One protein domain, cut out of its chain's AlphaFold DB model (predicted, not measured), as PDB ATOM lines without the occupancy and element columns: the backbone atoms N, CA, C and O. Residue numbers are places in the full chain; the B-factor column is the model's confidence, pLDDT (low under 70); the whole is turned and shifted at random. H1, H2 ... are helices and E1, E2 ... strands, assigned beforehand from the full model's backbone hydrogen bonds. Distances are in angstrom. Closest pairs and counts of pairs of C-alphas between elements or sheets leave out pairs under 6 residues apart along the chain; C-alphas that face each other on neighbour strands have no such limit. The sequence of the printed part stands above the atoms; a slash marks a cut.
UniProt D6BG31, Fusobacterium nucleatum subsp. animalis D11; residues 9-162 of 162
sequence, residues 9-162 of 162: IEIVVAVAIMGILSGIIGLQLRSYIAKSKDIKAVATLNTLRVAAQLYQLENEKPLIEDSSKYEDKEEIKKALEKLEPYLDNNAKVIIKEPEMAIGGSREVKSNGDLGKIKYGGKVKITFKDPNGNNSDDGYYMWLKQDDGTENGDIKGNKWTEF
ATOM      1  N   ILE A   9     -25.419  32.809   2.316       93.62
ATOM      2  CA  ILE A   9     -26.255  32.307   1.217       93.62
ATOM      3  C   ILE A   9     -25.801  30.930   0.719       93.62
ATOM      4  O   ILE A   9     -26.640  30.095   0.396       93.62
ATOM      5  N   GLU A  10     -24.493  30.656   0.710       91.50
ATOM      6  CA  GLU A  10     -23.955  29.362   0.278       91.50
ATOM      7  C   GLU A  10     -24.373  28.252   1.245       91.50
ATOM      8  O   GLU A  10     -24.779  27.177   0.810       91.50
ATOM      9  N   ILE A  11     -24.359  28.535   2.551       93.31
ATOM     10  CA  ILE A  11     -24.821  27.589   3.574       93.31
ATOM     11  C   ILE A  11     -26.328  27.337   3.435       93.31
ATOM     12  O   ILE A  11     -26.759  26.185   3.460       93.31
ATOM     13  N   VAL A  12     -27.135  28.385   3.244       94.69
ATOM     14  CA  VAL A  12     -28.597  28.249   3.095       94.69
ATOM     15  C   VAL A  12     -28.954  27.406   1.869       94.69
ATOM     16  O   VAL A  12     -29.767  26.486   1.972       94.69
ATOM     17  N   VAL A  13     -28.318  27.669   0.723       95.69
ATOM     18  CA  VAL A  13     -28.536  26.889  -0.505       95.69
ATOM     19  C   VAL A  13     -28.079  25.440  -0.321       95.69
ATOM     20  O   VAL A  13     -28.803  24.520  -0.702       95.69
ATOM     21  N   ALA A  14     -26.924  25.212   0.311       95.06
ATOM     22  CA  ALA A  14     -26.425  23.865   0.568       95.06
ATOM     23  C   ALA A  14     -27.383  23.048   1.452       95.06
ATOM     24  O   ALA A  14     -27.684  21.898   1.129       95.06
ATOM     25  N   VAL A  15     -27.910  23.635   2.533       94.69
ATOM     26  CA  VAL A  15     -28.877  22.966   3.421       94.69
ATOM     27  C   VAL A  15     -30.195  22.683   2.701       94.69
ATOM     28  O   VAL A  15     -30.746  21.593   2.859       94.69
ATOM     29  N   ALA A  16     -30.671  23.605   1.859       95.44
ATOM     30  CA  ALA A  16     -31.870  23.384   1.052       95.44
ATOM     31  C   ALA A  16     -31.708  22.184   0.098       95.44
ATOM     32  O   ALA A  16     -32.581  21.315   0.042       95.44
ATOM     33  N   ILE A  17     -30.570  22.088  -0.598       95.25
ATOM     34  CA  ILE A  17     -30.268  20.962  -1.497       95.25
ATOM     35  C   ILE A  17     -30.138  19.650  -0.709       95.25
ATOM     36  O   ILE A  17     -30.726  18.643  -1.106       95.25
ATOM     37  N   MET A  18     -29.426  19.653   0.426       93.31
ATOM     38  CA  MET A  18     -29.313  18.472   1.294       93.31
ATOM     39  C   MET A  18     -30.685  17.994   1.792       93.31
ATOM     40  O   MET A  18     -30.945  16.790   1.788       93.31
ATOM     41  N   GLY A  19     -31.588  18.915   2.147       92.19
ATOM     42  CA  GLY A  19     -32.960  18.598   2.547       92.19
ATOM     43  C   GLY A  19     -33.734  17.861   1.453       92.19
ATOM     44  O   GLY A  19     -34.261  16.775   1.695       92.19
ATOM     45  N   ILE A  20     -33.738  18.395   0.228       91.25
ATOM     46  CA  ILE A  20     -34.430  17.776  -0.916       91.25
ATOM     47  C   ILE A  20     -33.843  16.393  -1.238       91.25
ATOM     48  O   ILE A  20     -34.590  15.422  -1.383       91.25
ATOM     49  N   LEU A  21     -32.511  16.277  -1.309       90.06
ATOM     50  CA  LEU A  21     -31.836  15.009  -1.610       90.06
ATOM     51  C   LEU A  21     -32.134  13.937  -0.553       90.06
ATOM     52  O   LEU A  21     -32.398  12.785  -0.905       90.06
ATOM     53  N   SER A  22     -32.153  14.314   0.731       87.06
ATOM     54  CA  SER A  22     -32.427  13.386   1.834       87.06
ATOM     55  C   SER A  22     -33.810  12.726   1.727       87.06
ATOM     56  O   SER A  22     -33.947  11.532   2.003       87.06
ATOM     57  N   GLY A  23     -34.817  13.461   1.238       83.75
ATOM     58  CA  GLY A  23     -36.176  12.950   1.059       83.75
ATOM     59  C   GLY A  23     -36.283  11.861  -0.013       83.75
ATOM     60  O   GLY A  23     -36.977  10.863   0.182       83.75
ATOM     61  N   ILE A  24     -35.565  12.008  -1.133       85.19
ATOM     62  CA  ILE A  24     -35.628  11.057  -2.260       85.19
ATOM     63  C   ILE A  24     -34.912   9.744  -1.914       85.19
ATOM     64  O   ILE A  24     -35.417   8.655  -2.207       85.19
ATOM     65  N   ILE A  25     -33.752   9.837  -1.258       84.75
ATOM     66  CA  ILE A  25     -32.908   8.678  -0.931       84.75
ATOM     67  C   ILE A  25     -33.644   7.700  -0.002       84.75
ATOM     68  O   ILE A  25     -33.541   6.485  -0.184       84.75
ATOM     69  N   GLY A  26     -34.444   8.200   0.946       80.00
ATOM     70  CA  GLY A  26     -35.187   7.357   1.891       80.00
ATOM     71  C   GLY A  26     -36.172   6.387   1.221       80.00
ATOM     72  O   GLY A  26     -36.252   5.216   1.602       80.00
ATOM     73  N   LEU A  27     -36.886   6.835   0.181       81.19
ATOM     74  CA  LEU A  27     -37.844   5.996  -0.554       81.19
ATOM     75  C   LEU A  27     -37.146   4.879  -1.335       81.19
ATOM     76  O   LEU A  27     -37.608   3.734  -1.335       81.19
ATOM     77  N   GLN A  28     -36.015   5.197  -1.967       81.88
ATOM     78  CA  GLN A  28     -35.214   4.208  -2.683       81.88
ATOM     79  C   GLN A  28     -34.626   3.181  -1.715       81.88
ATOM     80  O   GLN A  28     -34.761   1.976  -1.943       81.88
ATOM     81  N   LEU A  29     -34.053   3.643  -0.599       86.38
ATOM     82  CA  LEU A  29     -33.469   2.783   0.428       86.38
ATOM     83  C   LEU A  29     -34.484   1.771   0.968       86.38
ATOM     84  O   LEU A  29     -34.164   0.589   1.093       86.38
ATOM     85  N   ARG A  30     -35.729   2.198   1.212       87.56
ATOM     86  CA  ARG A  30     -36.802   1.294   1.648       87.56
ATOM     87  C   ARG A  30     -37.039   0.157   0.651       87.56
ATOM     88  O   ARG A  30     -37.155  -0.995   1.065       87.56
ATOM     89  N   SER A  31     -37.092   0.461  -0.647       87.81
ATOM     90  CA  SER A  31     -37.256  -0.560  -1.689       87.81
ATOM     91  C   SER A  31     -36.056  -1.506  -1.747       87.81
ATOM     92  O   SER A  31     -36.247  -2.714  -1.845       87.81
ATOM     93  N   TYR A  32     -34.827  -0.996  -1.622       90.38
ATOM     94  CA  TYR A  32     -33.626  -1.838  -1.603       90.38
ATOM     95  C   TYR A  32     -33.586  -2.783  -0.403       90.38
ATOM     96  O   TYR A  32     -33.346  -3.973  -0.583       90.38
ATOM     97  N   ILE A  33     -33.892  -2.291   0.800       91.75
ATOM     98  CA  ILE A  33     -33.972  -3.133   2.002       91.75
ATOM     99  C   ILE A  33     -35.037  -4.214   1.820       91.75
ATOM    100  O   ILE A  33     -34.815  -5.363   2.204       91.75
ATOM    101  N   ALA A  34     -36.174  -3.863   1.213       93.06
ATOM    102  CA  ALA A  34     -37.203  -4.841   0.918       93.06
ATOM    103  C   ALA A  34     -36.690  -5.926  -0.052       93.06
ATOM    104  O   ALA A  34     -36.819  -7.111   0.244       93.06
ATOM    105  N   LYS A  35     -35.987  -5.541  -1.128       92.69
ATOM    106  CA  LYS A  35     -35.422  -6.494  -2.112       92.69
ATOM    107  C   LYS A  35     -34.442  -7.445  -1.451       92.69
ATOM    108  O   LYS A  35     -34.472  -8.638  -1.720       92.69
ATOM    109  N   SER A  36     -33.589  -6.925  -0.575       91.88
ATOM    110  CA  SER A  36     -32.602  -7.736   0.134       91.88
ATOM    111  C   SER A  36     -33.252  -8.767   1.056       91.88
ATOM    112  O   SER A  36     -32.743  -9.879   1.169       91.88
ATOM    113  N   LYS A  37     -34.378  -8.430   1.700       92.25
ATOM    114  CA  LYS A  37     -35.130  -9.384   2.529       92.25
ATOM    115  C   LYS A  37     -35.781 -10.485   1.689       92.25
ATOM    116  O   LYS A  37     -35.673 -11.646   2.065       92.25
ATOM    117  N   ASP A  38     -36.371 -10.139   0.547       92.69
ATOM    118  CA  ASP A  38     -36.963 -11.119  -0.375       92.69
ATOM    119  C   ASP A  38     -35.890 -12.077  -0.920       92.69
ATOM    120  O   ASP A  38     -36.044 -13.295  -0.858       92.69
ATOM    121  N   ILE A  39     -34.742 -11.537  -1.355       91.19
ATOM    122  CA  ILE A  39     -33.587 -12.331  -1.808       91.19
ATOM    123  C   ILE A  39     -33.085 -13.247  -0.692       91.19
ATOM    124  O   ILE A  39     -32.745 -14.396  -0.961       91.19
ATOM    125  N   LYS A  40     -33.045 -12.769   0.558       90.38
ATOM    126  CA  LYS A  40     -32.644 -13.595   1.699       90.38
ATOM    127  C   LYS A  40     -33.588 -14.788   1.884       90.38
ATOM    128  O   LYS A  40     -33.092 -15.887   2.091       90.38
ATOM    129  N   ALA A  41     -34.904 -14.590   1.776       89.69
ATOM    130  CA  ALA A  41     -35.876 -15.680   1.890       89.69
ATOM    131  C   ALA A  41     -35.685 -16.738   0.787       89.69
ATOM    132  O   ALA A  41     -35.639 -17.933   1.074       89.69
ATOM    133  N   VAL A  42     -35.479 -16.304  -0.461       90.50
ATOM    134  CA  VAL A  42     -35.205 -17.212  -1.592       90.50
ATOM    135  C   VAL A  42     -33.852 -17.921  -1.437       90.50
ATOM    136  O   VAL A  42     -33.742 -19.121  -1.675       90.50
ATOM    137  N   ALA A  43     -32.810 -17.214  -0.998       89.31
ATOM    138  CA  ALA A  43     -31.499 -17.811  -0.750       89.31
ATOM    139  C   ALA A  43     -31.570 -18.884   0.342       89.31
ATOM    140  O   ALA A  43     -31.014 -19.967   0.173       89.31
ATOM    141  N   THR A  44     -32.305 -18.615   1.422       87.06
ATOM    142  CA  THR A  44     -32.569 -19.598   2.473       87.06
ATOM    143  C   THR A  44     -33.273 -20.837   1.931       87.06
ATOM    144  O   THR A  44     -32.843 -21.943   2.250       87.06
ATOM    145  N   LEU A  45     -34.321 -20.678   1.116       87.88
ATOM    146  CA  LEU A  45     -35.004 -21.813   0.486       87.88
ATOM    147  C   LEU A  45     -34.009 -22.690  -0.284       87.88
ATOM    148  O   LEU A  45     -34.010 -23.908  -0.133       87.88
ATOM    149  N   ASN A  46     -33.121 -22.071  -1.064       88.62
ATOM    150  CA  ASN A  46     -32.106 -22.796  -1.827       88.62
ATOM    151  C   ASN A  46     -31.107 -23.529  -0.925       88.62
ATOM    152  O   ASN A  46     -30.781 -24.681  -1.200       88.62
ATOM    153  N   THR A  47     -30.664 -22.917   0.177       87.25
ATOM    154  CA  THR A  47     -29.820 -23.599   1.171       87.25
ATOM    155  C   THR A  47     -30.525 -24.823   1.758       87.25
ATOM    156  O   THR A  47     -29.922 -25.891   1.840       87.25
ATOM    157  N   LEU A  48     -31.808 -24.699   2.110       86.12
ATOM    158  CA  LEU A  48     -32.597 -25.820   2.623       86.12
ATOM    159  C   LEU A  48     -32.759 -26.925   1.575       86.12
ATOM    160  O   LEU A  48     -32.637 -28.095   1.914       86.12
ATOM    161  N   ARG A  49     -32.983 -26.583   0.302       87.12
ATOM    162  CA  ARG A  49     -33.083 -27.570  -0.787       87.12
ATOM    163  C   ARG A  49     -31.789 -28.350  -0.989       87.12
ATOM    164  O   ARG A  49     -31.841 -29.561  -1.160       87.12
ATOM    165  N   VAL A  50     -30.635 -27.686  -0.933       88.19
ATOM    166  CA  VAL A  50     -29.334 -28.372  -1.015       88.19
ATOM    167  C   VAL A  50     -29.150 -29.310   0.181       88.19
ATOM    168  O   VAL A  50     -28.769 -30.462  -0.002       88.19
ATOM    169  N   ALA A  51     -29.489 -28.863   1.393       87.06
ATOM    170  CA  ALA A  51     -29.465 -29.720   2.579       87.06
ATOM    171  C   ALA A  51     -30.418 -30.923   2.449       87.06
ATOM    172  O   ALA A  51     -30.050 -32.038   2.808       87.06
ATOM    173  N   ALA A  52     -31.612 -30.721   1.886       86.69
ATOM    174  CA  ALA A  52     -32.576 -31.785   1.614       86.69
ATOM    175  C   ALA A  52     -32.027 -32.835   0.647       86.69
ATOM    176  O   ALA A  52     -32.155 -34.028   0.909       86.69
ATOM    177  N   GLN A  53     -31.360 -32.402  -0.424       85.94
ATOM    178  CA  GLN A  53     -30.712 -33.306  -1.375       85.94
ATOM    179  C   GLN A  53     -29.603 -34.133  -0.714       85.94
ATOM    180  O   GLN A  53     -29.500 -35.331  -0.968       85.94
ATOM    181  N   LEU A  54     -28.798 -33.522   0.162       87.44
ATOM    182  CA  LEU A  54     -27.761 -34.237   0.914       87.44
ATOM    183  C   LEU A  54     -28.362 -35.268   1.876       87.44
ATOM    184  O   LEU A  54     -27.916 -36.413   1.895       87.44
ATOM    185  N   TYR A  55     -29.410 -34.892   2.615       86.44
ATOM    186  CA  TYR A  55     -30.130 -35.814   3.495       86.44
ATOM    187  C   TYR A  55     -30.678 -37.021   2.726       86.44
ATOM    188  O   TYR A  55     -30.515 -38.159   3.166       86.44
ATOM    189  N   GLN A  56     -31.303 -36.782   1.573       84.38
ATOM    190  CA  GLN A  56     -31.870 -37.834   0.728       84.38
ATOM    191  C   GLN A  56     -30.793 -38.766   0.173       84.38
ATOM    192  O   GLN A  56     -31.009 -39.974   0.129       84.38
ATOM    193  N   LEU A  57     -29.634 -38.227  -0.213       86.75
ATOM    194  CA  LEU A  57     -28.511 -39.026  -0.701       86.75
ATOM    195  C   LEU A  57     -27.973 -39.984   0.373       86.75
ATOM    196  O   LEU A  57     -27.551 -41.087   0.045       86.75
ATOM    197  N   GLU A  58     -27.977 -39.567   1.639       87.88
ATOM    198  CA  GLU A  58     -27.455 -40.370   2.749       87.88
ATOM    199  C   GLU A  58     -28.489 -41.345   3.332       87.88
ATOM    200  O   GLU A  58     -28.129 -42.433   3.775       87.88
ATOM    201  N   ASN A  59     -29.770 -40.966   3.343       86.44
ATOM    202  CA  ASN A  59     -30.819 -41.701   4.057       86.44
ATOM    203  C   ASN A  59     -31.830 -42.404   3.140       86.44
ATOM    204  O   ASN A  59     -32.684 -43.127   3.652       86.44
ATOM    205  N   GLU A  60     -31.772 -42.169   1.824       83.12
ATOM    206  CA  GLU A  60     -32.665 -42.743   0.799       83.12
ATOM    207  C   GLU A  60     -34.166 -42.510   1.066       83.12
ATOM    208  O   GLU A  60     -35.025 -43.284   0.641       83.12
ATOM    209  N   LYS A  61     -34.501 -41.439   1.798       80.50
ATOM    210  CA  LYS A  61     -35.867 -41.138   2.250       80.50
ATOM    211  C   LYS A  61     -36.252 -39.678   2.011       80.50
ATOM    212  O   LYS A  61     -35.392 -38.800   2.142       80.50
ATOM    213  N   PRO A  62     -37.540 -39.393   1.736       79.50
ATOM    214  CA  PRO A  62     -38.046 -38.028   1.686       79.50
ATOM    215  C   PRO A  62     -38.048 -37.393   3.082       79.50
ATOM    216  O   PRO A  62     -37.979 -38.065   4.117       79.50
ATOM    217  N   LEU A  63     -38.160 -36.066   3.126       80.81
ATOM    218  CA  LEU A  63     -38.201 -35.347   4.399       80.81
ATOM    219  C   LEU A  63     -39.513 -35.591   5.150       80.81
ATOM    220  O   LEU A  63     -39.497 -35.724   6.381       80.81
ATOM    221  N   ILE A  64     -40.612 -35.723   4.402       80.81
ATOM    222  CA  ILE A  64     -41.942 -36.087   4.890       80.81
ATOM    223  C   ILE A  64     -42.467 -37.239   4.020       80.81
ATOM    224  O   ILE A  64     -42.602 -37.093   2.809       80.81
ATOM    225  N   GLU A  65     -42.751 -38.387   4.637       74.75
ATOM    226  CA  GLU A  65     -43.229 -39.598   3.941       74.75
ATOM    227  C   GLU A  65     -44.746 -39.571   3.672       74.75
ATOM    228  O   GLU A  65     -45.229 -40.213   2.746       74.75
ATOM    229  N   ASP A  66     -45.501 -38.822   4.479       77.50
ATOM    230  CA  ASP A  66     -46.961 -38.731   4.404       77.50
ATOM    231  C   ASP A  66     -47.391 -37.431   3.711       77.50
ATOM    232  O   ASP A  66     -47.257 -36.333   4.263       77.50
ATOM    233  N   SER A  67     -47.940 -37.561   2.505       70.25
ATOM    234  CA  SER A  67     -48.360 -36.430   1.674       70.25
ATOM    235  C   SER A  67     -49.520 -35.622   2.249       70.25
ATOM    236  O   SER A  67     -49.678 -34.445   1.916       70.25
ATOM    237  N   SER A  68     -50.294 -36.187   3.182       73.56
ATOM    238  CA  SER A  68     -51.350 -35.442   3.879       73.56
ATOM    239  C   SER A  68     -50.799 -34.385   4.848       73.56
ATOM    240  O   SER A  68     -51.539 -33.505   5.289       73.56
ATOM    241  N   LYS A  69     -49.491 -34.430   5.141       79.75
ATOM    242  CA  LYS A  69     -48.822 -33.603   6.154       79.75
ATOM    243  C   LYS A  69     -47.901 -32.522   5.580       79.75
ATOM    244  O   LYS A  69     -47.215 -31.841   6.334       79.75
ATOM    245  N   TYR A  70     -47.898 -32.298   4.266       74.25
ATOM    246  CA  TYR A  70     -47.030 -31.299   3.611       74.25
ATOM    247  C   TYR A  70     -47.346 -29.834   3.936       74.25
ATOM    248  O   TYR A  70     -46.553 -28.943   3.616       74.25
ATOM    249  N   GLU A  71     -48.486 -29.581   4.575       73.62
ATOM    250  CA  GLU A  71     -48.862 -28.271   5.111       73.62
ATOM    251  C   GLU A  71     -48.917 -28.256   6.652       73.62
ATOM    252  O   GLU A  71     -49.193 -27.212   7.243       73.62
ATOM    253  N   ASP A  72     -48.630 -29.383   7.318       80.69
ATOM    254  CA  ASP A  72     -48.643 -29.469   8.778       80.69
ATOM    255  C   ASP A  72     -47.395 -28.806   9.376       80.69
ATOM    256  O   ASP A  72     -46.254 -29.162   9.077       80.69
ATOM    257  N   LYS A  73     -47.613 -27.817  10.246       79.69
ATOM    258  CA  LYS A  73     -46.532 -26.997  10.804       79.69
ATOM    259  C   LYS A  73     -45.561 -27.805  11.671       79.69
ATOM    260  O   LYS A  73     -44.375 -27.472  11.699       79.69
ATOM    261  N   GLU A  74     -46.029 -28.827  12.385       80.81
ATOM    262  CA  GLU A  74     -45.172 -29.648  13.246       80.81
ATOM    263  C   GLU A  74     -44.316 -30.612  12.426       80.81
ATOM    264  O   GLU A  74     -43.135 -30.797  12.722       80.81
ATOM    265  N   GLU A  75     -44.879 -31.190  11.373       82.44
ATOM    266  CA  GLU A  75     -44.179 -32.130  10.495       82.44
ATOM    267  C   GLU A  75     -43.176 -31.412   9.593       82.44
ATOM    268  O   GLU A  75     -42.042 -31.871   9.454       82.44
ATOM    269  N   ILE A  76     -43.522 -30.221   9.090       81.12
ATOM    270  CA  ILE A  76     -42.566 -29.325   8.423       81.12
ATOM    271  C   ILE A  76     -41.409 -28.998   9.367       81.12
ATOM    272  O   ILE A  76     -40.249 -29.041   8.962       81.12
ATOM    273  N   LYS A  77     -41.690 -28.705  10.640       82.38
ATOM    274  CA  LYS A  77     -40.633 -28.421  11.613       82.38
ATOM    275  C   LYS A  77     -39.715 -29.631  11.820       82.38
ATOM    276  O   LYS A  77     -38.502 -29.475  11.719       82.38
ATOM    277  N   LYS A  78     -40.269 -30.829  12.036       82.81
ATOM    278  CA  LYS A  78     -39.481 -32.073  12.158       82.81
ATOM    279  C   LYS A  78     -38.648 -32.345  10.905       82.81
ATOM    280  O   LYS A  78     -37.500 -32.765  11.005       82.81
ATOM    281  N   ALA A  79     -39.211 -32.099   9.725       82.00
ATOM    282  CA  ALA A  79     -38.504 -32.216   8.456       82.00
ATOM    283  C   ALA A  79     -37.308 -31.258   8.378       82.00
ATOM    284  O   ALA A  79     -36.224 -31.675   7.982       82.00
ATOM    285  N   LEU A  80     -37.471 -30.005   8.809       82.12
ATOM    286  CA  LEU A  80     -36.373 -29.036   8.860       82.12
ATOM    287  C   LEU A  80     -35.329 -29.378   9.935       82.12
ATOM    288  O   LEU A  80     -34.145 -29.138   9.716       82.12
ATOM    289  N   GLU A  81     -35.728 -29.970  11.064       83.75
ATOM    290  CA  GLU A  81     -34.798 -30.451  12.101       83.75
ATOM    291  C   GLU A  81     -33.872 -31.558  11.566       83.75
ATOM    292  O   GLU A  81     -32.679 -31.554  11.869       83.75
ATOM    293  N   LYS A  82     -34.360 -32.445  10.683       83.06
ATOM    294  CA  LYS A  82     -33.512 -33.448  10.001       83.06
ATOM    295  C   LYS A  82     -32.401 -32.820   9.153       83.06
ATOM    296  O   LYS A  82     -31.387 -33.468   8.910       83.06
ATOM    297  N   LEU A  83     -32.585 -31.578   8.702       84.12
ATOM    298  CA  LEU A  83     -31.607 -30.859   7.886       84.12
ATOM    299  C   LEU A  83     -30.522 -30.173   8.717       84.12
ATOM    300  O   LEU A  83     -29.502 -29.782   8.158       84.12
ATOM    301  N   GLU A  84     -30.700 -30.040  10.034       81.81
ATOM    302  CA  GLU A  84     -29.760 -29.336  10.912       81.81
ATOM    303  C   GLU A  84     -28.288 -29.780  10.767       81.81
ATOM    304  O   GLU A  84     -27.424 -28.897  10.749       81.81
ATOM    305  N   PRO A  85     -27.961 -31.081  10.604       84.56
ATOM    306  CA  PRO A  85     -26.578 -31.529  10.419       84.56
ATOM    307  C   PRO A  85     -25.919 -31.009   9.135       84.56
ATOM    308  O   PRO A  85     -24.698 -30.883   9.081       84.56
ATOM    309  N   TYR A  86     -26.719 -30.690   8.116       82.56
ATOM    310  CA  TYR A  86     -26.264 -30.249   6.794       82.56
ATOM    311  C   TYR A  86     -26.275 -28.722   6.649       82.56
ATOM    312  O   TYR A  86     -25.960 -28.193   5.583       82.56
ATOM    313  N   LEU A  87     -26.673 -28.003   7.703       80.12
ATOM    314  CA  LEU A  87     -26.859 -26.560   7.698       80.12
ATOM    315  C   LEU A  87     -25.778 -25.857   8.523       80.12
ATOM    316  O   LEU A  87     -25.526 -26.180   9.686       80.12
ATOM    317  N   ASP A  88     -25.195 -24.808   7.942       74.25
ATOM    318  CA  ASP A  88     -24.287 -23.920   8.663       74.25
ATOM    319  C   ASP A  88     -24.993 -23.261   9.858       74.25
ATOM    320  O   ASP A  88     -26.204 -23.026   9.852       74.25
ATOM    321  N   ASN A  89     -24.226 -22.864  10.880       67.06
ATOM    322  CA  ASN A  89     -24.761 -22.249  12.105       67.06
ATOM    323  C   ASN A  89     -25.687 -21.037  11.852       67.06
ATOM    324  O   ASN A  89     -26.575 -20.767  12.660       67.06
ATOM    325  N   ASN A  90     -25.531 -20.338  10.722       61.66
ATOM    326  CA  ASN A  90     -26.395 -19.224  10.319       61.66
ATOM    327  C   ASN A  90     -27.800 -19.659   9.853       61.66
ATOM    328  O   ASN A  90     -28.740 -18.872   9.957       61.66
ATOM    329  N   ALA A  91     -27.965 -20.887   9.354       59.78
ATOM    330  CA  ALA A  91     -29.239 -21.422   8.871       59.78
ATOM    331  C   ALA A  91     -30.084 -22.074   9.985       59.78
ATOM    332  O   ALA A  91     -31.306 -22.160   9.860       59.78
ATOM    333  N   LYS A  92     -29.473 -22.418  11.129       58.12
ATOM    334  CA  LYS A  92     -30.151 -23.000  12.306       58.12
ATOM    335  C   LYS A  92     -31.261 -22.121  12.897       58.12
ATOM    336  O   LYS A  92     -32.180 -22.620  13.538       58.12
ATOM    337  N   VAL A  93     -31.214 -20.807  12.662       57.28
ATOM    338  CA  VAL A  93     -32.234 -19.853  13.139       57.28
ATOM    339  C   VAL A  93     -33.597 -20.082  12.465       57.28
ATOM    340  O   VAL A  93     -34.627 -19.749  13.042       57.28
ATOM    341  N   ILE A  94     -33.612 -20.688  11.277       57.25
ATOM    342  CA  ILE A  94     -34.802 -20.824  10.419       57.25
ATOM    343  C   ILE A  94     -35.553 -22.138  10.699       57.25
ATOM    344  O   ILE A  94     -36.709 -22.300  10.335       57.25
ATOM    345  N   ILE A  95     -34.938 -23.048  11.454       59.31
ATOM    346  CA  ILE A  95     -35.535 -24.331  11.852       59.31
ATOM    347  C   ILE A  95     -36.623 -24.132  12.925       59.31
ATOM    348  O   ILE A  95     -37.552 -24.927  13.046       59.31
ATOM    349  N   LYS A  96     -36.556 -23.043  13.707       60.47
ATOM    350  CA  LYS A  96     -37.490 -22.800  14.822       60.47
ATOM    351  C   LYS A  96     -38.877 -22.354  14.368       60.47
ATOM    352  O   LYS A  96     -39.863 -22.711  15.009       60.47
ATOM    353  N   GLU A  97     -38.946 -21.601  13.277       67.81
ATOM    354  CA  GLU A  97     -40.186 -21.126  12.673       67.81
ATOM    355  C   GLU A  97     -40.047 -21.266  11.150       67.81
ATOM    356  O   GLU A  97     -39.235 -20.543  10.574       67.81
ATOM    357  N   PRO A  98     -40.818 -22.148  10.480       73.69
ATOM    358  CA  PRO A  98     -40.780 -22.333   9.022       73.69
ATOM    359  C   PRO A  98     -41.434 -21.157   8.269       73.69
ATOM    360  O   PRO A  98     -42.149 -21.329   7.282       73.69
ATOM    361  N   GLU A  99     -41.222 -19.945   8.773       83.00
ATOM    362  CA  GLU A  99     -41.737 -18.683   8.275       83.00
ATOM    363  C   GLU A  99     -40.562 -17.719   8.108       83.00
ATOM    364  O   GLU A  99     -39.708 -17.574   8.984       83.00
ATOM    365  N   MET A 100     -40.524 -17.015   6.986       86.56
ATOM    366  CA  MET A 100     -39.493 -16.035   6.684       86.56
ATOM    367  C   MET A 100     -40.130 -14.673   6.477       86.56
ATOM    368  O   MET A 100     -41.050 -14.507   5.679       86.56
ATOM    369  N   ALA A 101     -39.619 -13.680   7.200       89.69
ATOM    370  CA  ALA A 101     -40.018 -12.298   6.999       89.69
ATOM    371  C   ALA A 101     -39.481 -11.786   5.659       89.69
ATOM    372  O   ALA A 101     -38.274 -11.831   5.404       89.69
ATOM    373  N   ILE A 102     -40.374 -11.233   4.848       93.19
ATOM    374  CA  ILE A 102     -40.045 -10.631   3.556       93.19
ATOM    375  C   ILE A 102     -40.042  -9.105   3.650       93.19
ATOM    376  O   ILE A 102     -40.495  -8.487   4.622       93.19
ATOM    377  N   GLY A 103     -39.463  -8.474   2.640       90.75
ATOM    378  CA  GLY A 103     -39.388  -7.030   2.512       90.75
ATOM    379  C   GLY A 103     -40.676  -6.395   2.025       90.75
ATOM    380  O   GLY A 103     -41.017  -5.282   2.438       90.75
ATOM    381  N   GLY A 104     -41.394  -7.110   1.171       92.75
ATOM    382  CA  GLY A 104     -42.711  -6.740   0.696       92.75
ATOM    383  C   GLY A 104     -43.244  -7.754  -0.300       92.75
ATOM    384  O   GLY A 104     -42.534  -8.639  -0.759       92.75
ATOM    385  N   SER A 105     -44.504  -7.587  -0.654       93.62
ATOM    386  CA  SER A 105     -45.180  -8.391  -1.658       93.62
ATOM    387  C   SER A 105     -46.034  -7.499  -2.547       93.62
ATOM    388  O   SER A 105     -46.369  -6.362  -2.189       93.62
ATOM    389  N   ARG A 106     -46.347  -7.977  -3.745       94.00
ATOM    390  CA  ARG A 106     -47.336  -7.347  -4.623       94.00
ATOM    391  C   ARG A 106     -48.125  -8.412  -5.361       94.00
ATOM    392  O   ARG A 106     -47.625  -9.509  -5.596       94.00
ATOM    393  N   GLU A 107     -49.340  -8.055  -5.745       93.69
ATOM    394  CA  GLU A 107     -50.166  -8.908  -6.588       93.69
ATOM    395  C   GLU A 107     -49.513  -9.054  -7.972       93.69
ATOM    396  O   GLU A 107     -49.147  -8.059  -8.605       93.69
ATOM    397  N   VAL A 108     -49.375 -10.292  -8.432       92.06
ATOM    398  CA  VAL A 108     -48.978 -10.667  -9.790       92.06
ATOM    399  C   VAL A 108     -50.201 -11.271 -10.456       92.06
ATOM    400  O   VAL A 108     -50.627 -12.379 -10.115       92.06
ATOM    401  N   LYS A 109     -50.793 -10.518 -11.381       90.44
ATOM    402  CA  LYS A 109     -52.014 -10.921 -12.079       90.44
ATOM    403  C   LYS A 109     -51.702 -11.886 -13.216       90.44
ATOM    404  O   LYS A 109     -50.599 -11.899 -13.758       90.44
ATOM    405  N   SER A 110     -52.704 -12.654 -13.638       84.38
ATOM    406  CA  SER A 110     -52.561 -13.639 -14.720       84.38
ATOM    407  C   SER A 110     -52.141 -13.034 -16.066       84.38
ATOM    408  O   SER A 110     -51.589 -13.739 -16.902       84.38
ATOM    409  N   ASN A 111     -52.387 -11.741 -16.281       85.62
ATOM    410  CA  ASN A 111     -51.982 -11.006 -17.482       85.62
ATOM    411  C   ASN A 111     -50.570 -10.386 -17.385       85.62
ATOM    412  O   ASN A 111     -50.157  -9.696 -18.312       85.62
ATOM    413  N   GLY A 112     -49.846 -10.602 -16.280       80.88
ATOM    414  CA  GLY A 112     -48.520 -10.031 -16.029       80.88
ATOM    415  C   GLY A 112     -48.529  -8.642 -15.381       80.88
ATOM    416  O   GLY A 112     -47.462  -8.126 -15.047       80.88
ATOM    417  N   ASP A 113     -49.702  -8.041 -15.155       89.12
ATOM    418  CA  ASP A 113     -49.790  -6.751 -14.474       89.12
ATOM    419  C   ASP A 113     -49.422  -6.873 -12.994       89.12
ATOM    420  O   ASP A 113     -49.798  -7.820 -12.293       89.12
ATOM    421  N   LEU A 114     -48.728  -5.846 -12.505       92.06
ATOM    422  CA  LEU A 114     -48.241  -5.779 -11.137       92.06
ATOM    423  C   LEU A 114     -49.086  -4.827 -10.291       92.06
ATOM    424  O   LEU A 114     -49.255  -3.649 -10.616       92.06
ATOM    425  N   GLY A 115     -49.558  -5.333  -9.155       91.12
ATOM    426  CA  GLY A 115     -50.209  -4.549  -8.118       91.12
ATOM    427  C   GLY A 115     -49.252  -3.598  -7.389       91.12
ATOM    428  O   GLY A 115     -48.038  -3.544  -7.626       91.12
ATOM    429  N   LYS A 116     -49.819  -2.831  -6.454       91.31
ATOM    430  CA  LYS A 116     -49.046  -1.944  -5.573       91.31
ATOM    431  C   LYS A 116     -48.176  -2.770  -4.623       91.31
ATOM    432  O   LYS A 116     -48.591  -3.820  -4.151       91.31
ATOM    433  N   ILE A 117     -46.992  -2.249  -4.295       91.12
ATOM    434  CA  ILE A 117     -46.121  -2.868  -3.289       91.12
ATOM    435  C   ILE A 117     -46.739  -2.687  -1.905       91.12
ATOM    436  O   ILE A 117     -46.875  -1.558  -1.418       91.12
ATOM    437  N   LYS A 118     -47.014  -3.804  -1.244       92.75
ATOM    438  CA  LYS A 118     -47.277  -3.885   0.186       92.75
ATOM    439  C   LYS A 118     -45.975  -4.248   0.890       92.75
ATOM    440  O   LYS A 118     -45.399  -5.297   0.646       92.75
ATOM    441  N   TYR A 119     -45.461  -3.355   1.726       92.25
ATOM    442  CA  TYR A 119     -44.201  -3.603   2.429       92.25
ATOM    443  C   TYR A 119     -44.415  -4.460   3.677       92.25
ATOM    444  O   TYR A 119     -45.390  -4.268   4.400       92.25
ATOM    445  N   GLY A 120     -43.448  -5.335   3.954       89.94
ATOM    446  CA  GLY A 120     -43.553  -6.374   4.972       89.94
ATOM    447  C   GLY A 120     -44.374  -7.577   4.505       89.94
ATOM    448  O   GLY A 120     -44.839  -7.635   3.368       89.94
ATOM    449  N   GLY A 121     -44.530  -8.541   5.404       90.75
ATOM    450  CA  GLY A 121     -45.194  -9.813   5.137       90.75
ATOM    451  C   GLY A 121     -44.321 -10.989   5.543       90.75
ATOM    452  O   GLY A 121     -43.188 -10.819   6.018       90.75
ATOM    453  N   LYS A 122     -44.861 -12.183   5.338       91.12
ATOM    454  CA  LYS A 122     -44.182 -13.443   5.610       91.12
ATOM    455  C   LYS A 122     -44.461 -14.439   4.495       91.12
ATOM    456  O   LYS A 122     -45.534 -14.436   3.896       91.12
ATOM    457  N   VAL A 123     -43.493 -15.310   4.259       90.75
ATOM    458  CA  VAL A 123     -43.664 -16.508   3.435       90.75
ATOM    459  C   VAL A 123     -43.378 -17.734   4.280       90.75
ATOM    460  O   VAL A 123     -42.549 -17.690   5.188       90.75
ATOM    461  N   LYS A 124     -44.079 -18.821   3.993       88.12
ATOM    462  CA  LYS A 124     -43.957 -20.111   4.663       88.12
ATOM    463  C   LYS A 124     -43.327 -21.114   3.713       88.12
ATOM    464  O   LYS A 124     -43.535 -21.034   2.503       88.12
ATOM    465  N   ILE A 125     -42.578 -22.055   4.270       85.50
ATOM    466  CA  ILE A 125     -42.083 -23.203   3.510       85.50
ATOM    467  C   ILE A 125     -43.215 -24.223   3.397       85.50
ATOM    468  O   ILE A 125     -43.913 -24.486   4.375       85.50
ATOM    469  N   THR A 126     -43.399 -24.792   2.209       82.06
ATOM    470  CA  THR A 126     -44.336 -25.894   1.970       82.06
ATOM    471  C   THR A 126     -43.673 -26.982   1.137       82.06
ATOM    472  O   THR A 126     -42.800 -26.688   0.322       82.06
ATOM    473  N   PHE A 127     -44.093 -28.228   1.346       80.12
ATOM    474  CA  PHE A 127     -43.700 -29.387   0.534       80.12
ATOM    475  C   PHE A 127     -44.774 -29.766  -0.494       80.12
ATOM    476  O   PHE A 127     -44.656 -30.784  -1.166       80.12
ATOM    477  N   LYS A 128     -45.840 -28.967  -0.594       79.00
ATOM    478  CA  LYS A 128     -46.898 -29.159  -1.578       79.00
ATOM    479  C   LYS A 128     -46.516 -28.476  -2.883       79.00
ATOM    480  O   LYS A 128     -46.205 -27.281  -2.864       79.00
ATOM    481  N   ASP A 129     -46.590 -29.208  -3.991       77.25
ATOM    482  CA  ASP A 129     -46.305 -28.665  -5.314       77.25
ATOM    483  C   ASP A 129     -47.359 -27.601  -5.672       77.25
ATOM    484  O   ASP A 129     -48.555 -27.907  -5.780       77.25
ATOM    485  N   PRO A 130     -46.955 -26.339  -5.885       72.75
ATOM    486  CA  PRO A 130     -47.887 -25.281  -6.238       72.75
ATOM    487  C   PRO A 130     -48.534 -25.452  -7.621       72.75
ATOM    488  O   PRO A 130     -49.564 -24.826  -7.872       72.75
ATOM    489  N   ASN A 131     -47.976 -26.285  -8.505       67.88
ATOM    490  CA  ASN A 131     -48.547 -26.569  -9.824       67.88
ATOM    491  C   ASN A 131     -49.512 -27.765  -9.826       67.88
ATOM    492  O   ASN A 131     -50.161 -28.010 -10.841       67.88
ATOM    493  N   GLY A 132     -49.634 -28.496  -8.712       63.81
ATOM    494  CA  GLY A 132     -50.554 -29.628  -8.590       63.81
ATOM    495  C   GLY A 132     -50.242 -30.793  -9.534       63.81
ATOM    496  O   GLY A 132     -51.139 -31.573  -9.853       63.81
ATOM    497  N   ASN A 133     -48.991 -30.936  -9.989       58.12
ATOM    498  CA  ASN A 133     -48.598 -31.953 -10.968       58.12
ATOM    499  C   ASN A 133     -48.364 -33.343 -10.342       58.12
ATOM    500  O   ASN A 133     -47.602 -34.137 -10.888       58.12
ATOM    501  N   ASN A 134     -48.976 -33.658  -9.191       52.97
ATOM    502  CA  ASN A 134     -48.684 -34.867  -8.402       52.97
ATOM    503  C   ASN A 134     -47.179 -35.051  -8.098       52.97
ATOM    504  O   ASN A 134     -46.717 -36.172  -7.907       52.97
ATOM    505  N   SER A 135     -46.419 -33.951  -8.040       52.88
ATOM    506  CA  SER A 135     -45.030 -33.911  -7.546       52.88
ATOM    507  C   SER A 135     -44.990 -33.577  -6.048       52.88
ATOM    508  O   SER A 135     -44.017 -33.030  -5.540       52.88
ATOM    509  N   ASP A 136     -46.089 -33.886  -5.354       58.75
ATOM    510  CA  ASP A 136     -46.217 -33.921  -3.903       58.75
ATOM    511  C   ASP A 136     -45.392 -35.116  -3.409       58.75
ATOM    512  O   ASP A 136     -45.924 -36.182  -3.100       58.75
ATOM    513  N   ASP A 137     -44.074 -34.965  -3.428       55.44
ATOM    514  CA  ASP A 137     -43.144 -36.070  -3.234       55.44
ATOM    515  C   ASP A 137     -42.409 -35.984  -1.880       55.44
ATOM    516  O   ASP A 137     -41.808 -36.956  -1.424       55.44
ATOM    517  N   GLY A 138     -42.494 -34.841  -1.189       61.00
ATOM    518  CA  GLY A 138     -41.770 -34.603   0.062       61.00
ATOM    519  C   GLY A 138     -40.256 -34.460  -0.143       61.00
ATOM    520  O   GLY A 138     -39.504 -34.448   0.841       61.00
ATOM    521  N   TYR A 139     -39.811 -34.348  -1.402       66.06
ATOM    522  CA  TYR A 139     -38.422 -34.119  -1.799       66.06
ATOM    523  C   TYR A 139     -38.169 -32.639  -2.088       66.06
ATOM    524  O   TYR A 139     -37.102 -32.126  -1.735       66.06
ATOM    525  N   TYR A 140     -39.142 -31.948  -2.688       74.88
ATOM    526  CA  TYR A 140     -39.041 -30.529  -3.024       74.88
ATOM    527  C   TYR A 140     -39.745 -29.622  -2.007       74.88
ATOM    528  O   TYR A 140     -40.683 -30.003  -1.313       74.88
ATOM    529  N   MET A 141     -39.247 -28.390  -1.907       84.88
ATOM    530  CA  MET A 141     -39.785 -27.338  -1.042       84.88
ATOM    531  C   MET A 141     -40.061 -26.097  -1.869       84.88
ATOM    532  O   MET A 141     -39.255 -25.765  -2.736       84.88
ATOM    533  N   TRP A 142     -41.113 -25.362  -1.535       87.19
ATOM    534  CA  TRP A 142     -41.498 -24.102  -2.169       87.19
ATOM    535  C   TRP A 142     -41.816 -23.034  -1.131       87.19
ATOM    536  O   TRP A 142     -41.986 -23.321   0.060       87.19
ATOM    537  N   LEU A 143     -41.923 -21.789  -1.596       88.81
ATOM    538  CA  LEU A 143     -42.445 -20.690  -0.794       88.81
ATOM    539  C   LEU A 143     -43.923 -20.472  -1.094       88.81
ATOM    540  O   LEU A 143     -44.342 -20.347  -2.244       88.81
ATOM    541  N   LYS A 144     -44.706 -20.356  -0.028       88.19
ATOM    542  CA  LYS A 144     -46.118 -19.987  -0.072       88.19
ATOM    543  C   LYS A 144     -46.317 -18.699   0.711       88.19
ATOM    544  O   LYS A 144     -45.715 -18.502   1.765       88.19
ATOM    545  N   GLN A 145     -47.152 -17.807   0.196       88.00
ATOM    546  CA  GLN A 145     -47.509 -16.581   0.906       88.00
ATOM    547  C   GLN A 145     -48.258 -16.900   2.210       88.00
ATOM    548  O   GLN A 145     -49.055 -17.838   2.259       88.00
ATOM    549  N   ASP A 146     -47.996 -16.122   3.259       85.81
ATOM    550  CA  ASP A 146     -48.799 -16.148   4.483       85.81
ATOM    551  C   ASP A 146     -50.069 -15.292   4.344       85.81
ATOM    552  O   ASP A 146     -50.186 -14.481   3.419       85.81
ATOM    553  N   ASP A 147     -50.999 -15.422   5.289       79.19
ATOM    554  CA  ASP A 147     -52.238 -14.645   5.308       79.19
ATOM    555  C   ASP A 147     -51.942 -13.136   5.286       79.19
ATOM    556  O   ASP A 147     -51.252 -12.574   6.140       79.19
ATOM    557  N   GLY A 148     -52.453 -12.458   4.257       82.06
ATOM    558  CA  GLY A 148     -52.225 -11.031   4.034       82.06
ATOM    559  C   GLY A 148     -50.924 -10.680   3.304       82.06
ATOM    560  O   GLY A 148     -50.642  -9.486   3.151       82.06
ATOM    561  N   THR A 149     -50.160 -11.665   2.832       89.88
ATOM    562  CA  THR A 149     -49.046 -11.482   1.891       89.88
ATOM    563  C   THR A 149     -49.532 -11.744   0.464       89.88
ATOM    564  O   THR A 149     -50.274 -12.692   0.219       89.88
ATOM    565  N   GLU A 150     -49.135 -10.887  -0.478       93.25
ATOM    566  CA  GLU A 150     -49.493 -11.051  -1.890       93.25
ATOM    567  C   GLU A 150     -48.656 -12.156  -2.556       93.25
ATOM    568  O   GLU A 150     -47.596 -12.545  -2.059       93.25
ATOM    569  N   ASN A 151     -49.107 -12.633  -3.715       91.06
ATOM    570  CA  ASN A 151     -48.542 -13.804  -4.391       91.06
ATOM    571  C   ASN A 151     -47.168 -13.624  -5.031       91.06
ATOM    572  O   ASN A 151     -46.536 -14.634  -5.348       91.06
ATOM    573  N   GLY A 152     -46.684 -12.393  -5.198       91.81
ATOM    574  CA  GLY A 152     -45.350 -12.135  -5.719       91.81
ATOM    575  C   GLY A 152     -44.437 -11.352  -4.792       91.81
ATOM    576  O   GLY A 152     -44.879 -10.597  -3.919       91.81
ATOM    577  N   ASP A 153     -43.139 -11.505  -5.045       92.56
ATOM    578  CA  ASP A 153     -42.083 -10.658  -4.505       92.56
ATOM    579  C   ASP A 153     -42.219  -9.217  -5.015       92.56
ATOM    580  O   ASP A 153     -42.990  -8.908  -5.931       92.56
ATOM    581  N   ILE A 154     -41.439  -8.286  -4.470       91.69
ATOM    582  CA  ILE A 154     -41.545  -6.892  -4.924       91.69
ATOM    583  C   ILE A 154     -41.053  -6.648  -6.357       91.69
ATOM    584  O   ILE A 154     -41.188  -5.512  -6.829       91.69
ATOM    585  N   LYS A 155     -40.464  -7.636  -7.039       90.69
ATOM    586  CA  LYS A 155     -40.111  -7.567  -8.465       90.69
ATOM    587  C   LYS A 155     -41.240  -8.085  -9.362       90.69
ATOM    588  O   LYS A 155     -41.264  -7.703 -10.527       90.69
ATOM    589  N   GLY A 156     -42.181  -8.853  -8.817       90.38
ATOM    590  CA  GLY A 156     -43.291  -9.460  -9.545       90.38
ATOM    591  C   GLY A 156     -43.098 -10.940  -9.884       90.38
ATOM    592  O   GLY A 156     -43.834 -11.451 -10.721       90.38
ATOM    593  N   ASN A 157     -42.137 -11.626  -9.263       91.94
ATOM    594  CA  ASN A 157     -41.986 -13.078  -9.390       91.94
ATOM    595  C   ASN A 157     -42.887 -13.764  -8.363       91.94
ATOM    596  O   ASN A 157     -42.901 -13.330  -7.206       91.94
ATOM    597  N   LYS A 158     -43.618 -14.820  -8.735       91.50
ATOM    598  CA  LYS A 158     -44.487 -15.496  -7.763       91.50
ATOM    599  C   LYS A 158     -43.666 -16.283  -6.748       91.50
ATOM    600  O   LYS A 158     -42.703 -16.949  -7.114       91.50
ATOM    601  N   TRP A 159     -44.087 -16.277  -5.486       89.94
ATOM    602  CA  TRP A 159     -43.400 -17.030  -4.427       89.94
ATOM    603  C   TRP A 159     -43.313 -18.527  -4.726       89.94
ATOM    604  O   TRP A 159     -42.295 -19.157  -4.461       89.94
ATOM    605  N   THR A 160     -44.357 -19.060  -5.348       86.50
ATOM    606  CA  THR A 160     -44.482 -20.466  -5.730       86.50
ATOM    607  C   THR A 160     -43.602 -20.878  -6.910       86.50
ATOM    608  O   THR A 160     -43.461 -22.065  -7.171       86.50
ATOM    609  N   GLU A 161     -43.059 -19.917  -7.659       85.75
ATOM    610  CA  GLU A 161     -42.201 -20.170  -8.825       85.75
ATOM    611  C   GLU A 161     -40.710 -20.213  -8.449       85.75
ATOM    612  O   GLU A 161     -39.883 -20.573  -9.288       85.75
ATOM    613  N   PHE A 162     -40.367 -19.853  -7.206       82.75
ATOM    614  CA  PHE A 162     -39.023 -20.026  -6.658       82.75
ATOM    615  C   PHE A 162     -38.812 -21.447  -6.178       82.75
ATOM    616  O   PHE A 162     -37.713 -21.969  -6.449       82.75
TER     617      PHE A 162
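AT A GLANCE: This is residues 9 to 162 of the 162 residues of a protein of Fusobacterium nucleatum subsp. animalis D11 (UniProt D6BG31). A small sheet, E1, E3 and E4, lies along one long helix, H1, whose residues 9 to 29 stick out of the body as a free arm; loops and the short helix H2 make up much of the rest of the body. The 154 printed residues run H1, H2, E1, E2, E3, E4; the sheet's order is E1, E3, E4, antiparallel throughout. The class is mostly helix, with under half of the residues in named elements. The whole is loose, radius of gyration of the C-alphas 19.9 A, spanning 75 by 40 by 22 A.

HOW THE PARTS SIT: Inner strand E3, residues 122 to 126, has E1, residues 99 to 101, and E4, residues 142 to 145, as antiparallel neighbours. N 100 and O 123 are 2.8 A apart, and in the hairpin E3 and E4 N 124 and O 144 are 2.8 A apart, both within hydrogen-bond range. H1, residues 9 to 59, is on one face, making two layers, a helix over a sheet. Its height over the sheet is 11.5 A, and it runs along the strands, at 12 degrees to E3 on the local plane. The closest C-alphas of H1 and E1 are those of Ala 41 and Met 100, 6.0 A. H2, residues 73 to 82, only grazes the sheet. E2, residues 104 to 106, pairs with no named strand. Every O i to N i+4 pair is within hydrogen-bond range in H2, and 43 of 47 in H1.

IN THESE COORDINATES: H1 measures 74.2 A, from C-alpha 9 at (-26.255, 32.307, 1.217), with a kink of 29 degrees near residue 25. H2 measures 14.6 A and E3 13.0 A. E4 ends at C-alpha 145, (-47.509, -16.581, 0.906).

THE WHOLE: The printed part has no cut. The E1 to E2 link is tight; the others are long. Residues 89 to 97 and 131 to 139 have pLDDT under 70.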